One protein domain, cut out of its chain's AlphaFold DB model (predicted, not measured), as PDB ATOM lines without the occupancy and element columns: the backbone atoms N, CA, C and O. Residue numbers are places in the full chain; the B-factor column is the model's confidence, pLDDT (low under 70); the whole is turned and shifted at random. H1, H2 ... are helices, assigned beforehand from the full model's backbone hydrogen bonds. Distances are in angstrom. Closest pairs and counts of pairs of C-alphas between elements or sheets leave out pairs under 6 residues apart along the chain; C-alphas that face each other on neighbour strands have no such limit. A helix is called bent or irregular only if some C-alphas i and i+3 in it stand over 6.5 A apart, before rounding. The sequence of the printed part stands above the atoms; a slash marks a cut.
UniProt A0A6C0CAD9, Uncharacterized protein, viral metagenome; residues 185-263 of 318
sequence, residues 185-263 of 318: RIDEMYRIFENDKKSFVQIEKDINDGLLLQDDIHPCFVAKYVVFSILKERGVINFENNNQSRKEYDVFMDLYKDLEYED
ATOM      1  N   ARG A 185     252.558 311.960 476.024       51.94
ATOM      2  CA  ARG A 185     252.605 310.526 475.723       51.94
ATOM      3  C   ARG A 185     252.855 310.270 474.237       51.94
ATOM      4  O   ARG A 185     253.688 309.440 473.888       51.94
ATOM      5  N   ILE A 186     252.155 310.994 473.366       60.59
ATOM      6  CA  ILE A 186     252.330 310.913 471.912       60.59
ATOM      7  C   ILE A 186     253.759 311.316 471.518       60.59
ATOM      8  O   ILE A 186     254.421 310.605 470.764       60.59
ATOM      9  N   ASP A 187     254.265 312.423 472.059       61.88
ATOM     10  CA  ASP A 187     255.621 312.902 471.774       61.88
ATOM     11  C   ASP A 187     256.694 311.934 472.305       61.88
ATOM     12  O   ASP A 187     257.742 311.745 471.682       61.88
ATOM     13  N   GLU A 188     256.420 311.259 473.423       57.84
ATOM     14  CA  GLU A 188     257.276 310.208 473.970       57.84
ATOM     15  C   GLU A 188     257.338 308.966 473.071       57.84
ATOM     16  O   GLU A 188     258.438 308.475 472.809       57.84
ATOM     17  N   MET A 189     256.205 308.505 472.530       63.53
ATOM     18  CA  MET A 189     256.166 307.390 471.568       63.53
ATOM     19  C   MET A 189     257.030 307.671 470.333       63.53
ATOM     20  O   MET A 189     257.838 306.830 469.932       63.53
ATOM     21  N   TYR A 190     256.938 308.879 469.770       68.12
ATOM     22  CA  TYR A 190     257.764 309.260 468.621       68.12
ATOM     23  C   TYR A 190     259.251 309.351 468.971       68.12
ATOM     24  O   TYR A 190     260.094 308.916 468.186       68.12
ATOM     25  N   ARG A 191     259.596 309.847 470.166       67.75
ATOM     26  CA  ARG A 191     260.991 309.877 470.630       67.75
ATOM     27  C   ARG A 191     261.582 308.470 470.750       67.75
ATOM     28  O   ARG A 191     262.738 308.263 470.386       67.75
ATOM     29  N   ILE A 192     260.804 307.514 471.258       65.00
ATOM     30  CA  ILE A 192     261.216 306.107 471.357       65.00
ATOM     31  C   ILE A 192     261.456 305.536 469.962       65.00
ATOM     32  O   ILE A 192     262.523 304.985 469.708       65.00
ATOM     33  N   PHE A 193     260.521 305.751 469.038       77.81
ATOM     34  CA  PHE A 193     260.652 305.307 467.655       77.81
ATOM     35  C   PHE A 193     261.904 305.865 466.958       77.81
ATOM     36  O   PHE A 193     262.636 305.132 466.293       77.81
ATOM     37  N   GLU A 194     262.209 307.150 467.145       77.69
ATOM     38  CA  GLU A 194     263.422 307.758 466.589       77.69
ATOM     39  C   GLU A 194     264.711 307.161 467.166       77.69
ATOM     40  O   GLU A 194     265.714 307.045 466.458       77.69
ATOM     41  N   ASN A 195     264.704 306.783 468.444       71.06
ATOM     42  CA  ASN A 195     265.834 306.095 469.058       71.06
ATOM     43  C   ASN A 195     265.954 304.657 468.548       71.06
ATOM     44  O   ASN A 195     267.054 304.238 468.200       71.06
ATOM     45  N   ASP A 196     264.838 303.943 468.413       78.00
ATOM     46  CA  ASP A 196     264.804 302.596 467.846       78.00
ATOM     47  C   ASP A 196     265.372 302.574 466.412       78.00
ATOM     48  O   ASP A 196     266.173 301.698 466.083       78.00
ATOM     49  N   LYS A 197     265.072 303.587 465.583       84.50
ATOM     50  CA  LYS A 197     265.689 303.756 464.251       84.50
ATOM     51  C   LYS A 197     267.216 303.855 464.320       84.50
ATOM     52  O   LYS A 197     267.908 303.221 463.526       84.50
ATOM     53  N   LYS A 198     267.753 304.641 465.258       80.94
ATOM     54  CA  LYS A 198     269.211 304.792 465.441       80.94
ATOM     55  C   LYS A 198     269.847 303.480 465.889       80.94
ATOM     56  O   LYS A 198     270.893 303.106 465.365       80.94
ATOM     57  N   SER A 199     269.200 302.781 466.821       78.25
ATOM     58  CA  SER A 199     269.638 301.466 467.283       78.25
ATOM     59  C   SER A 199     269.692 300.474 466.128       78.25
ATOM     60  O   SER A 199     270.699 299.795 465.966       78.25
ATOM     61  N   PHE A 200     268.671 300.447 465.270       86.88
ATOM     62  CA  PHE A 200     268.660 299.595 464.083       86.88
ATOM     63  C   PHE A 200     269.842 299.872 463.139       86.88
ATOM     64  O   PHE A 200     270.565 298.937 462.807       86.88
ATOM     65  N   VAL A 201     270.087 301.136 462.763       86.12
ATOM     66  CA  VAL A 201     271.208 301.512 461.870       86.12
ATOM     67  C   VAL A 201     272.549 301.038 462.425       86.12
ATOM     68  O   VAL A 201     273.422 300.578 461.690       86.12
ATOM     69  N   GLN A 202     272.721 301.160 463.737       78.00
ATOM     70  CA  GLN A 202     273.957 300.795 464.402       78.00
ATOM     71  C   GLN A 202     274.121 299.277 464.547       78.00
ATOM     72  O   GLN A 202     275.194 298.772 464.240       78.00
ATOM     73  N   ILE A 203     273.064 298.553 464.932       76.56
ATOM     74  CA  ILE A 203     273.051 297.079 464.977       76.56
ATOM     75  C   ILE A 203     273.381 296.516 463.596       76.56
ATOM     76  O   ILE A 203     274.218 295.630 463.469       76.56
ATOM     77  N   GLU A 204     272.759 297.057 462.551       87.94
ATOM     78  CA  GLU A 204     273.003 296.632 461.178       87.94
ATOM     79  C   GLU A 204     274.454 296.889 460.753       87.94
ATOM     80  O   GLU A 204     275.093 296.028 460.146       87.94
ATOM     81  N   LYS A 205     275.008 298.056 461.099       86.38
ATOM     82  CA  LYS A 205     276.423 298.350 460.869       86.38
ATOM     83  C   LYS A 205     277.326 297.347 461.590       86.38
ATOM     84  O   LYS A 205     278.241 296.821 460.970       86.38
ATOM     85  N   ASP A 206     277.056 297.060 462.858       71.50
ATOM     86  CA  ASP A 206     277.871 296.139 463.653       71.50
ATOM     87  C   ASP A 206     277.779 294.694 463.131       71.50
ATOM     88  O   ASP A 206     278.773 293.970 463.168       71.50
ATOM     89  N   ILE A 207     276.634 294.287 462.573       84.81
ATOM     90  CA  ILE A 207     276.485 293.007 461.863       84.81
ATOM     91  C   ILE A 207     277.326 292.993 460.583       84.81
ATOM     92  O   ILE A 207     278.077 292.047 460.349       84.81
ATOM     93  N   ASN A 208     277.254 294.055 459.777       88.81
ATOM     94  CA  ASN A 208     278.031 294.173 458.540       88.81
ATOM     95  C   ASN A 208     279.546 294.213 458.795       88.81
ATOM     96  O   ASN A 208     280.320 293.651 458.020       88.81
ATOM     97  N   ASP A 209     279.962 294.833 459.899       87.38
ATOM     98  CA  ASP A 209     281.356 294.905 460.342       87.38
ATOM     99  C   ASP A 209     281.827 293.594 461.020       87.38
ATOM    100  O   ASP A 209     282.991 293.477 461.409       87.38
ATOM    101  N   GLY A 210     280.942 292.598 461.173       82.44
ATOM    102  CA  GLY A 210     281.234 291.310 461.813       82.44
ATOM    103  C   GLY A 210     281.460 291.399 463.327       82.44
ATOM    104  O   GLY A 210     282.073 290.509 463.917       82.44
ATOM    105  N   LEU A 211     281.004 292.484 463.956       73.94
ATOM    106  CA  LEU A 211     281.123 292.750 465.393       73.94
ATOM    107  C   LEU A 211     279.969 292.153 466.208       73.94
ATOM    108  O   LEU A 211     280.109 292.005 467.423       73.94
ATOM    109  N   LEU A 212     278.855 291.825 465.551       72.81
ATOM    110  CA  LEU A 212     277.644 291.267 466.145       72.81
ATOM    111  C   LEU A 212     277.076 290.169 465.234       72.81
ATOM    112  O   LEU A 212     277.017 290.349 464.019       72.81
ATOM    113  N   LEU A 213     276.637 289.044 465.803       78.44
ATOM    114  CA  LEU A 213     275.854 288.051 465.064       78.44
ATOM    115  C   LEU A 213     274.363 288.371 465.191       78.44
ATOM    116  O   LEU A 213     273.909 288.885 466.209       78.44
ATOM    117  N   GLN A 214     273.578 288.036 464.168       74.38
ATOM    118  CA  GLN A 214     272.134 288.298 464.175       74.38
ATOM    119  C   GLN A 214     271.404 287.564 465.316       74.38
ATOM    120  O   GLN A 214     270.457 288.105 465.883       74.38
ATOM    121  N   ASP A 215     271.886 286.381 465.701       77.31
ATOM    122  CA  ASP A 215     271.352 285.599 466.826       77.31
ATOM    123  C   ASP A 215     271.685 286.216 468.198       77.31
ATOM    124  O   ASP A 215     271.026 285.907 469.190       77.31
ATOM    125  N   ASP A 216     272.666 287.124 468.252       67.75
ATOM    126  CA  ASP A 216     273.072 287.843 469.466       67.75
ATOM    127  C   ASP A 216     272.278 289.153 469.663       67.75
ATOM    128  O   ASP A 216     272.509 289.896 470.623       67.75
ATOM    129  N   ILE A 217     271.331 289.466 468.767       62.88
ATOM    130  CA  ILE A 217     270.429 290.609 468.941       62.88
ATOM    131  C   ILE A 217     269.541 290.359 470.162       62.88
ATOM    132  O   ILE A 217     268.904 289.317 470.306       62.88
ATOM    133  N   HIS A 218     269.446 291.364 471.033       63.09
ATOM    134  CA  HIS A 218     268.650 291.273 472.251       63.09
ATOM    135  C   HIS A 218     267.186 290.881 471.947       63.09
ATOM    136  O   HIS A 218     266.558 291.550 471.121       63.09
ATOM    137  N   PRO A 219     266.587 289.896 472.650       55.81
ATOM    138  CA  PRO A 219     265.242 289.385 472.352       55.81
ATOM    139  C   PRO A 219     264.157 290.464 472.233       55.81
ATOM    140  O   PRO A 219     263.325 290.419 471.332       55.81
ATOM    141  N   CYS A 220     264.205 291.494 473.084       57.69
ATOM    142  CA  CYS A 220     263.257 292.619 473.036       57.69
ATOM    143  C   CYS A 220     263.384 293.517 471.789       57.69
ATOM    144  O   CYS A 220     262.503 294.336 471.541       57.69
ATOM    145  N   PHE A 221     264.473 293.403 471.027       71.06
ATOM    146  CA  PHE A 221     264.701 294.160 469.798       71.06
ATOM    147  C   PHE A 221     264.635 293.284 468.541       71.06
ATOM    148  O   PHE A 221     264.545 293.833 467.453       71.06
ATOM    149  N   VAL A 222     264.601 291.950 468.655       73.06
ATOM    150  CA  VAL A 222     264.545 291.037 467.495       73.06
ATOM    151  C   VAL A 222     263.344 291.343 466.596       73.06
ATOM    152  O   VAL A 222     263.515 291.564 465.400       73.06
ATOM    153  N   ALA A 223     262.141 291.445 467.168       71.62
ATOM    154  CA  ALA A 223     260.936 291.768 466.397       71.62
ATOM    155  C   ALA A 223     261.041 293.149 465.725       71.62
ATOM    156  O   ALA A 223     260.737 293.297 464.543       71.62
ATOM    157  N   LYS A 224     261.555 294.151 466.452       80.62
ATOM    158  CA  LYS A 224     261.765 295.503 465.914       80.62
ATOM    159  C   LYS A 224     262.787 295.499 464.780       80.62
ATOM    160  O   LYS A 224     262.560 296.128 463.755       80.62
ATOM    161  N   TYR A 225     263.885 294.766 464.941       82.81
ATOM    162  CA  TYR A 225     264.940 294.623 463.947       82.81
ATOM    163  C   TYR A 225     264.407 294.014 462.648       82.81
ATOM    164  O   TYR A 225     264.712 294.518 461.570       82.81
ATOM    165  N   VAL A 226     263.558 292.983 462.741       82.69
ATOM    166  CA  VAL A 226     262.890 292.386 461.574       82.69
ATOM    167  C   VAL A 226     261.999 293.412 460.870       82.69
ATOM    168  O   VAL A 226     262.128 293.597 459.660       82.69
ATOM    169  N   VAL A 227     261.152 294.131 461.613       85.00
ATOM    170  CA  VAL A 227     260.286 295.178 461.039       85.00
ATOM    171  C   VAL A 227     261.104 296.270 460.360       85.00
ATOM    172  O   VAL A 227     260.833 296.614 459.212       85.00
ATOM    173  N   PHE A 228     262.135 296.792 461.025       89.12
ATOM    174  CA  PHE A 228     262.999 297.811 460.436       89.12
ATOM    175  C   PHE A 228     263.754 297.304 459.210       89.12
ATOM    176  O   PHE A 228     263.876 298.057 458.248       89.12
ATOM    177  N   SER A 229     264.188 296.040 459.196       89.00
ATOM    178  CA  SER A 229     264.824 295.425 458.024       89.00
ATOM    179  C   SER A 229     263.869 295.417 456.827       89.00
ATOM    180  O   SER A 229     264.215 295.916 455.759       89.00
ATOM    181  N   ILE A 230     262.622 294.969 457.028       86.38
ATOM    182  CA  ILE A 230     261.577 294.970 455.989       86.38
ATOM    183  C   ILE A 230     261.297 296.394 455.493       86.38
ATOM    184  O   ILE A 230     261.184 296.642 454.290       86.38
ATOM    185  N   LEU A 231     261.169 297.348 456.415       88.88
ATOM    186  CA  LEU A 231     260.874 298.744 456.090       88.88
ATOM    187  C   LEU A 231     262.035 299.430 455.362       88.88
ATOM    188  O   LEU A 231     261.794 300.238 454.460       88.88
ATOM    189  N   LYS A 232     263.278 299.079 455.708       89.38
ATOM    190  CA  LYS A 232     264.487 299.528 455.014       89.38
ATOM    191  C   LYS A 232     264.524 298.992 453.587       89.38
ATOM    192  O   LYS A 232     264.685 299.779 452.658       89.38
ATOM    193  N   GLU A 233     264.331 297.686 453.404       87.50
ATOM    194  CA  GLU A 233     264.322 297.044 452.080       87.50
ATOM    195  C   GLU A 233     263.250 297.632 451.157       87.50
ATOM    196  O   GLU A 233     263.468 297.796 449.957       87.50
ATOM    197  N   ARG A 234     262.096 298.004 451.721       86.44
ATOM    198  CA  ARG A 234     260.986 298.629 450.990       86.44
ATOM    199  C   ARG A 234     261.147 300.139 450.777       86.44
ATOM    200  O   ARG A 234     260.312 300.733 450.099       86.44
ATOM    201  N   GLY A 235     262.177 300.767 451.348       84.50
ATOM    202  CA  GLY A 235     262.441 302.204 451.206       84.50
ATOM    203  C   GLY A 235     261.352 303.111 451.793       84.50
ATOM    204  O   GLY A 235     261.172 304.233 451.324       84.50
ATOM    205  N   VAL A 236     260.600 302.625 452.784       84.62
ATOM    206  CA  VAL A 236     259.443 303.325 453.385       84.62
ATOM    207  C   VAL A 236     259.776 304.051 454.690       84.62
ATOM    208  O   VAL A 236     258.958 304.827 455.176       84.62
ATOM    209  N   ILE A 237     260.977 303.838 455.236       82.94
ATOM    210  CA  ILE A 237     261.526 304.607 456.359       82.94
ATOM    211  C   ILE A 237     262.807 305.304 455.917       82.94
ATOM    212  O   ILE A 237     263.690 304.685 455.320       82.94
ATOM    213  N   ASN A 238     262.944 306.581 456.275       82.94
ATOM    214  CA  ASN A 238     264.189 307.314 456.126       82.94
ATOM    215  C   ASN A 238     265.004 307.254 457.426       82.94
ATOM    216  O   ASN A 238     264.694 307.929 458.403       82.94
ATOM    217  N   PHE A 239     266.083 306.477 457.448       81.19
ATOM    218  CA  PHE A 239     266.950 306.367 458.627       81.19
ATOM    219  C   PHE A 239     267.919 307.548 458.818       81.19
ATOM    220  O   PHE A 239     268.504 307.681 459.890       81.19
ATOM    221  N   GLU A 240     268.070 308.421 457.819       74.56
ATOM    222  CA  GLU A 240     268.986 309.569 457.849       74.56
ATOM    223  C   GLU A 240     268.302 310.874 458.288       74.56
ATOM    224  O   GLU A 240     268.970 311.807 458.737       74.56
ATOM    225  N   ASN A 241     266.971 310.964 458.172       71.94
ATOM    226  CA  ASN A 241     266.208 312.180 458.453       71.94
ATOM    227  C   ASN A 241     264.892 311.885 459.197       71.94
ATOM    228  O   ASN A 241     264.127 311.014 458.799       71.94
ATOM    229  N   ASN A 242     264.592 312.667 460.242       65.81
ATOM    230  CA  ASN A 242     263.395 312.515 461.083       65.81
ATOM    231  C   ASN A 242     262.213 313.418 460.681       65.81
ATOM    232  O   ASN A 242     261.198 313.444 461.370       65.81
ATOM    233  N   ASN A 243     262.288 314.125 459.550       63.72
ATOM    234  CA  ASN A 243     261.232 315.048 459.104       63.72
ATOM    235  C   ASN A 243     259.844 314.400 458.880       63.72
ATOM    236  O   ASN A 243     258.860 315.125 458.737       63.72
ATOM    237  N   GLN A 244     259.740 313.065 458.828       67.69
ATOM    238  CA  GLN A 244     258.477 312.327 458.666       67.69
ATOM    239  C   GLN A 244     258.225 311.281 459.767       67.69
ATOM    240  O   GLN A 244     257.404 310.383 459.568       67.69
ATOM    241  N   SER A 245     258.863 311.416 460.938       68.62
ATOM    242  CA  SER A 245     258.848 310.394 462.000       68.62
ATOM    243  C   SER A 245     257.448 309.940 462.426       68.62
ATOM    244  O   SER A 245     257.270 308.773 462.759       68.62
ATOM    245  N   ARG A 246     256.423 310.804 462.327       75.38
ATOM    246  CA  ARG A 246     255.030 310.419 462.618       75.38
ATOM    247  C   ARG A 246     254.449 309.389 461.649       75.38
ATOM    248  O   ARG A 246     253.910 308.387 462.092       75.38
ATOM    249  N   LYS A 247     254.579 309.614 460.339       80.94
ATOM    250  CA  LYS A 247     254.053 308.683 459.323       80.94
ATOM    251  C   LYS A 247     254.844 307.381 459.304       80.94
ATOM    252  O   LYS A 247     254.278 306.314 459.115       80.94
ATOM    253  N   GLU A 248     256.156 307.481 459.497       84.12
ATOM    254  CA  GLU A 248     257.041 306.322 459.591       84.12
ATOM    255  C   GLU A 248     256.699 305.450 460.805       84.12
ATOM    256  O   GLU A 248     256.714 304.226 460.693       84.12
ATOM    257  N   TYR A 249     256.349 306.070 461.937       83.44
ATOM    258  CA  TYR A 249     255.891 305.360 463.128       83.44
ATOM    259  C   TYR A 249     254.575 304.620 462.893       83.44
ATOM    260  O   TYR A 249     254.459 303.468 463.296       83.44
ATOM    261  N   ASP A 250     253.605 305.242 462.216       82.75
ATOM    262  CA  ASP A 250     252.319 304.596 461.930       82.75
ATOM    263  C   ASP A 250     252.526 303.319 461.095       82.75
ATOM    264  O   ASP A 250     252.062 302.245 461.467       82.75
ATOM    265  N   VAL A 251     253.335 303.408 460.032       84.38
ATOM    266  CA  VAL A 251     253.678 302.256 459.175       84.38
ATOM    267  C   VAL A 251     254.485 301.199 459.937       84.38
ATOM    268  O   VAL A 251     254.291 299.999 459.732       84.38
ATOM    269  N   PHE A 252     255.391 301.624 460.821       85.50
ATOM    270  CA  PHE A 252     256.122 300.714 461.697       85.50
ATOM    271  C   PHE A 252     255.174 299.943 462.615       85.50
ATOM    272  O   PHE A 252     255.272 298.722 462.701       85.50
ATOM    273  N   MET A 253     254.246 300.639 463.274       80.38
ATOM    274  CA  MET A 253     253.311 300.027 464.212       80.38
ATOM    275  C   MET A 253     252.332 299.085 463.525       80.38
ATOM    276  O   MET A 253     251.999 298.062 464.112       80.38
ATOM    277  N   ASP A 254     251.897 299.388 462.302       82.81
ATOM    278  CA  ASP A 254     251.026 298.491 461.538       82.81
ATOM    279  C   ASP A 254     251.694 297.129 461.298       82.81
ATOM    280  O   ASP A 254     251.091 296.095 461.550       82.81
ATOM    281  N   LEU A 255     252.975 297.112 460.915       79.88
ATOM    282  CA  LEU A 255     253.720 295.858 460.737       79.88
ATOM    283  C   LEU A 255     254.130 295.201 462.058       79.88
ATOM    284  O   LEU A 255     254.225 293.979 462.141       79.88
ATOM    285  N   TYR A 256     254.442 296.006 463.073       78.12
ATOM    286  CA  TYR A 256     254.912 295.505 464.358       78.12
ATOM    287  C   TYR A 256     253.797 294.791 465.128       78.12
ATOM    288  O   TYR A 256     254.049 293.735 465.705       78.12
ATOM    289  N   LYS A 257     252.561 295.304 465.063       72.25
ATOM    290  CA  LYS A 257     251.377 294.671 465.665       72.25
ATOM    291  C   LYS A 257     251.080 293.295 465.071       72.25
ATOM    292  O   LYS A 257     250.719 292.397 465.812       72.25
ATOM    293  N   ASP A 258     251.298 293.108 463.771       64.25
ATOM    294  CA  ASP A 258     251.071 291.820 463.100       64.25
ATOM    295  C   ASP A 258     252.111 290.744 463.482       64.25
ATOM    296  O   ASP A 258     251.899 289.550 463.260       64.25
ATOM    297  N   LEU A 259     253.255 291.154 464.043       56.81
ATOM    298  CA  LEU A 259     254.294 290.260 464.568       56.81
ATOM    299  C   LEU A 259     254.151 290.008 466.073       56.81
ATOM    300  O   LEU A 259     254.738 289.053 466.592       56.81
ATOM    301  N   GLU A 260     253.373 290.833 466.775       50.12
ATOM    302  CA  GLU A 260     252.871 290.501 468.101       50.12
ATOM    303  C   GLU A 260     251.791 289.426 467.928       50.12
ATOM    304  O   GLU A 260     250.690 289.676 467.455       50.12
ATOM    305  N   TYR A 261     252.130 288.182 468.271       36.66
ATOM    306  CA  TYR A 261     251.183 287.069 468.320       36.66
ATOM    307  C   TYR A 261     249.941 287.464 469.149       36.66
ATOM    308  O   TYR A 261     249.995 287.479 470.381       36.66
ATOM    309  N   GLU A 262     248.805 287.712 468.491       34.28
ATOM    310  CA  GLU A 262     247.499 287.492 469.112       34.28
ATOM    311  C   GLU A 262     247.357 285.979 469.314       34.28
ATOM    312  O   GLU A 262     247.053 285.233 468.384       34.28
ATOM    313  N   ASP A 263     247.625 285.496 470.526       30.78
ATOM    314  CA  ASP A 263     247.183 284.161 470.919       30.78
ATOM    315  C   ASP A 263     245.663 284.233 471.183       30.78
ATOM    316  O   ASP A 263     245.248 284.927 472.119       30.78
TER     317      ASP A 263
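This is residues 185 to 263 of the 318 residues of an uncharacterized protein of viral metagenome (UniProt A0A6C0CAD9). One long helix, H1, has two shorter helices, H2 and H3, packed on the same side of it; H2 crosses H1, while H3 meets it with its first residues and runs away from it. H2 and H3 also pack on each other, and the three meet over few contacts, 4 to 8 pairs of C-alphas within 8 A for each pair of helices. The printed part has 79 residues with three named helices in the order H1, H2, H3 and no named strand; the class is all helix. It is compact, with a radius of gyration of the C-alphas of 12.7 A and spans of 36 by 35 by 25 A.

Find C-alpha 185 at (252.605, 310.526, 475.723); from there H1 runs through residues 185 to 208, 34.8 A. Next comes H2, residues 219 to 233, 21.7 A; it is irregular, with C-alphas 220 and 223 standing 7.1 A apart. H3, residues 245 to 259, covers 20.8 A and ends at C-alpha 259 at (254.294, 290.260, 464.568).

The helix packing is mostly crossed, with no shallow tilt among the three pairs. Look at residues 190 to 194 of H1, which touch residues 245 to 249 of H3; the closest C-alphas, Phe 193 and Tyr 249, are 6.6 A apart, and the helices are about perpendicular at 73 degrees. Further along, residues 196 to 200 of H1 touch residues 224 to 228 of H2, about perpendicular at 81 degrees, with the C-alphas of Phe 200 and Tyr 225 closest at 6.2 A. H2 and H3 touch at a steep tilt of 62 degrees, opposite ways; their closest C-alphas, Val 227 and Tyr 256, are 6.3 A apart. In H1 every O i to N i+4 pair is within hydrogen-bond range; in H2 and in H3 it is 9 of 11.

The two C-alphas farthest apart, Asp 209 and Asp 263, are 37.4 A from each other. The printed part has no cut; H1 to H2 is a short link and H2 to H3 a long one of 11 residues. The mean pLDDT of the printed part is 74.4; look for values under 70 at residues 185 to 192, 216 to 220, 242 to 245 and 258 to 263.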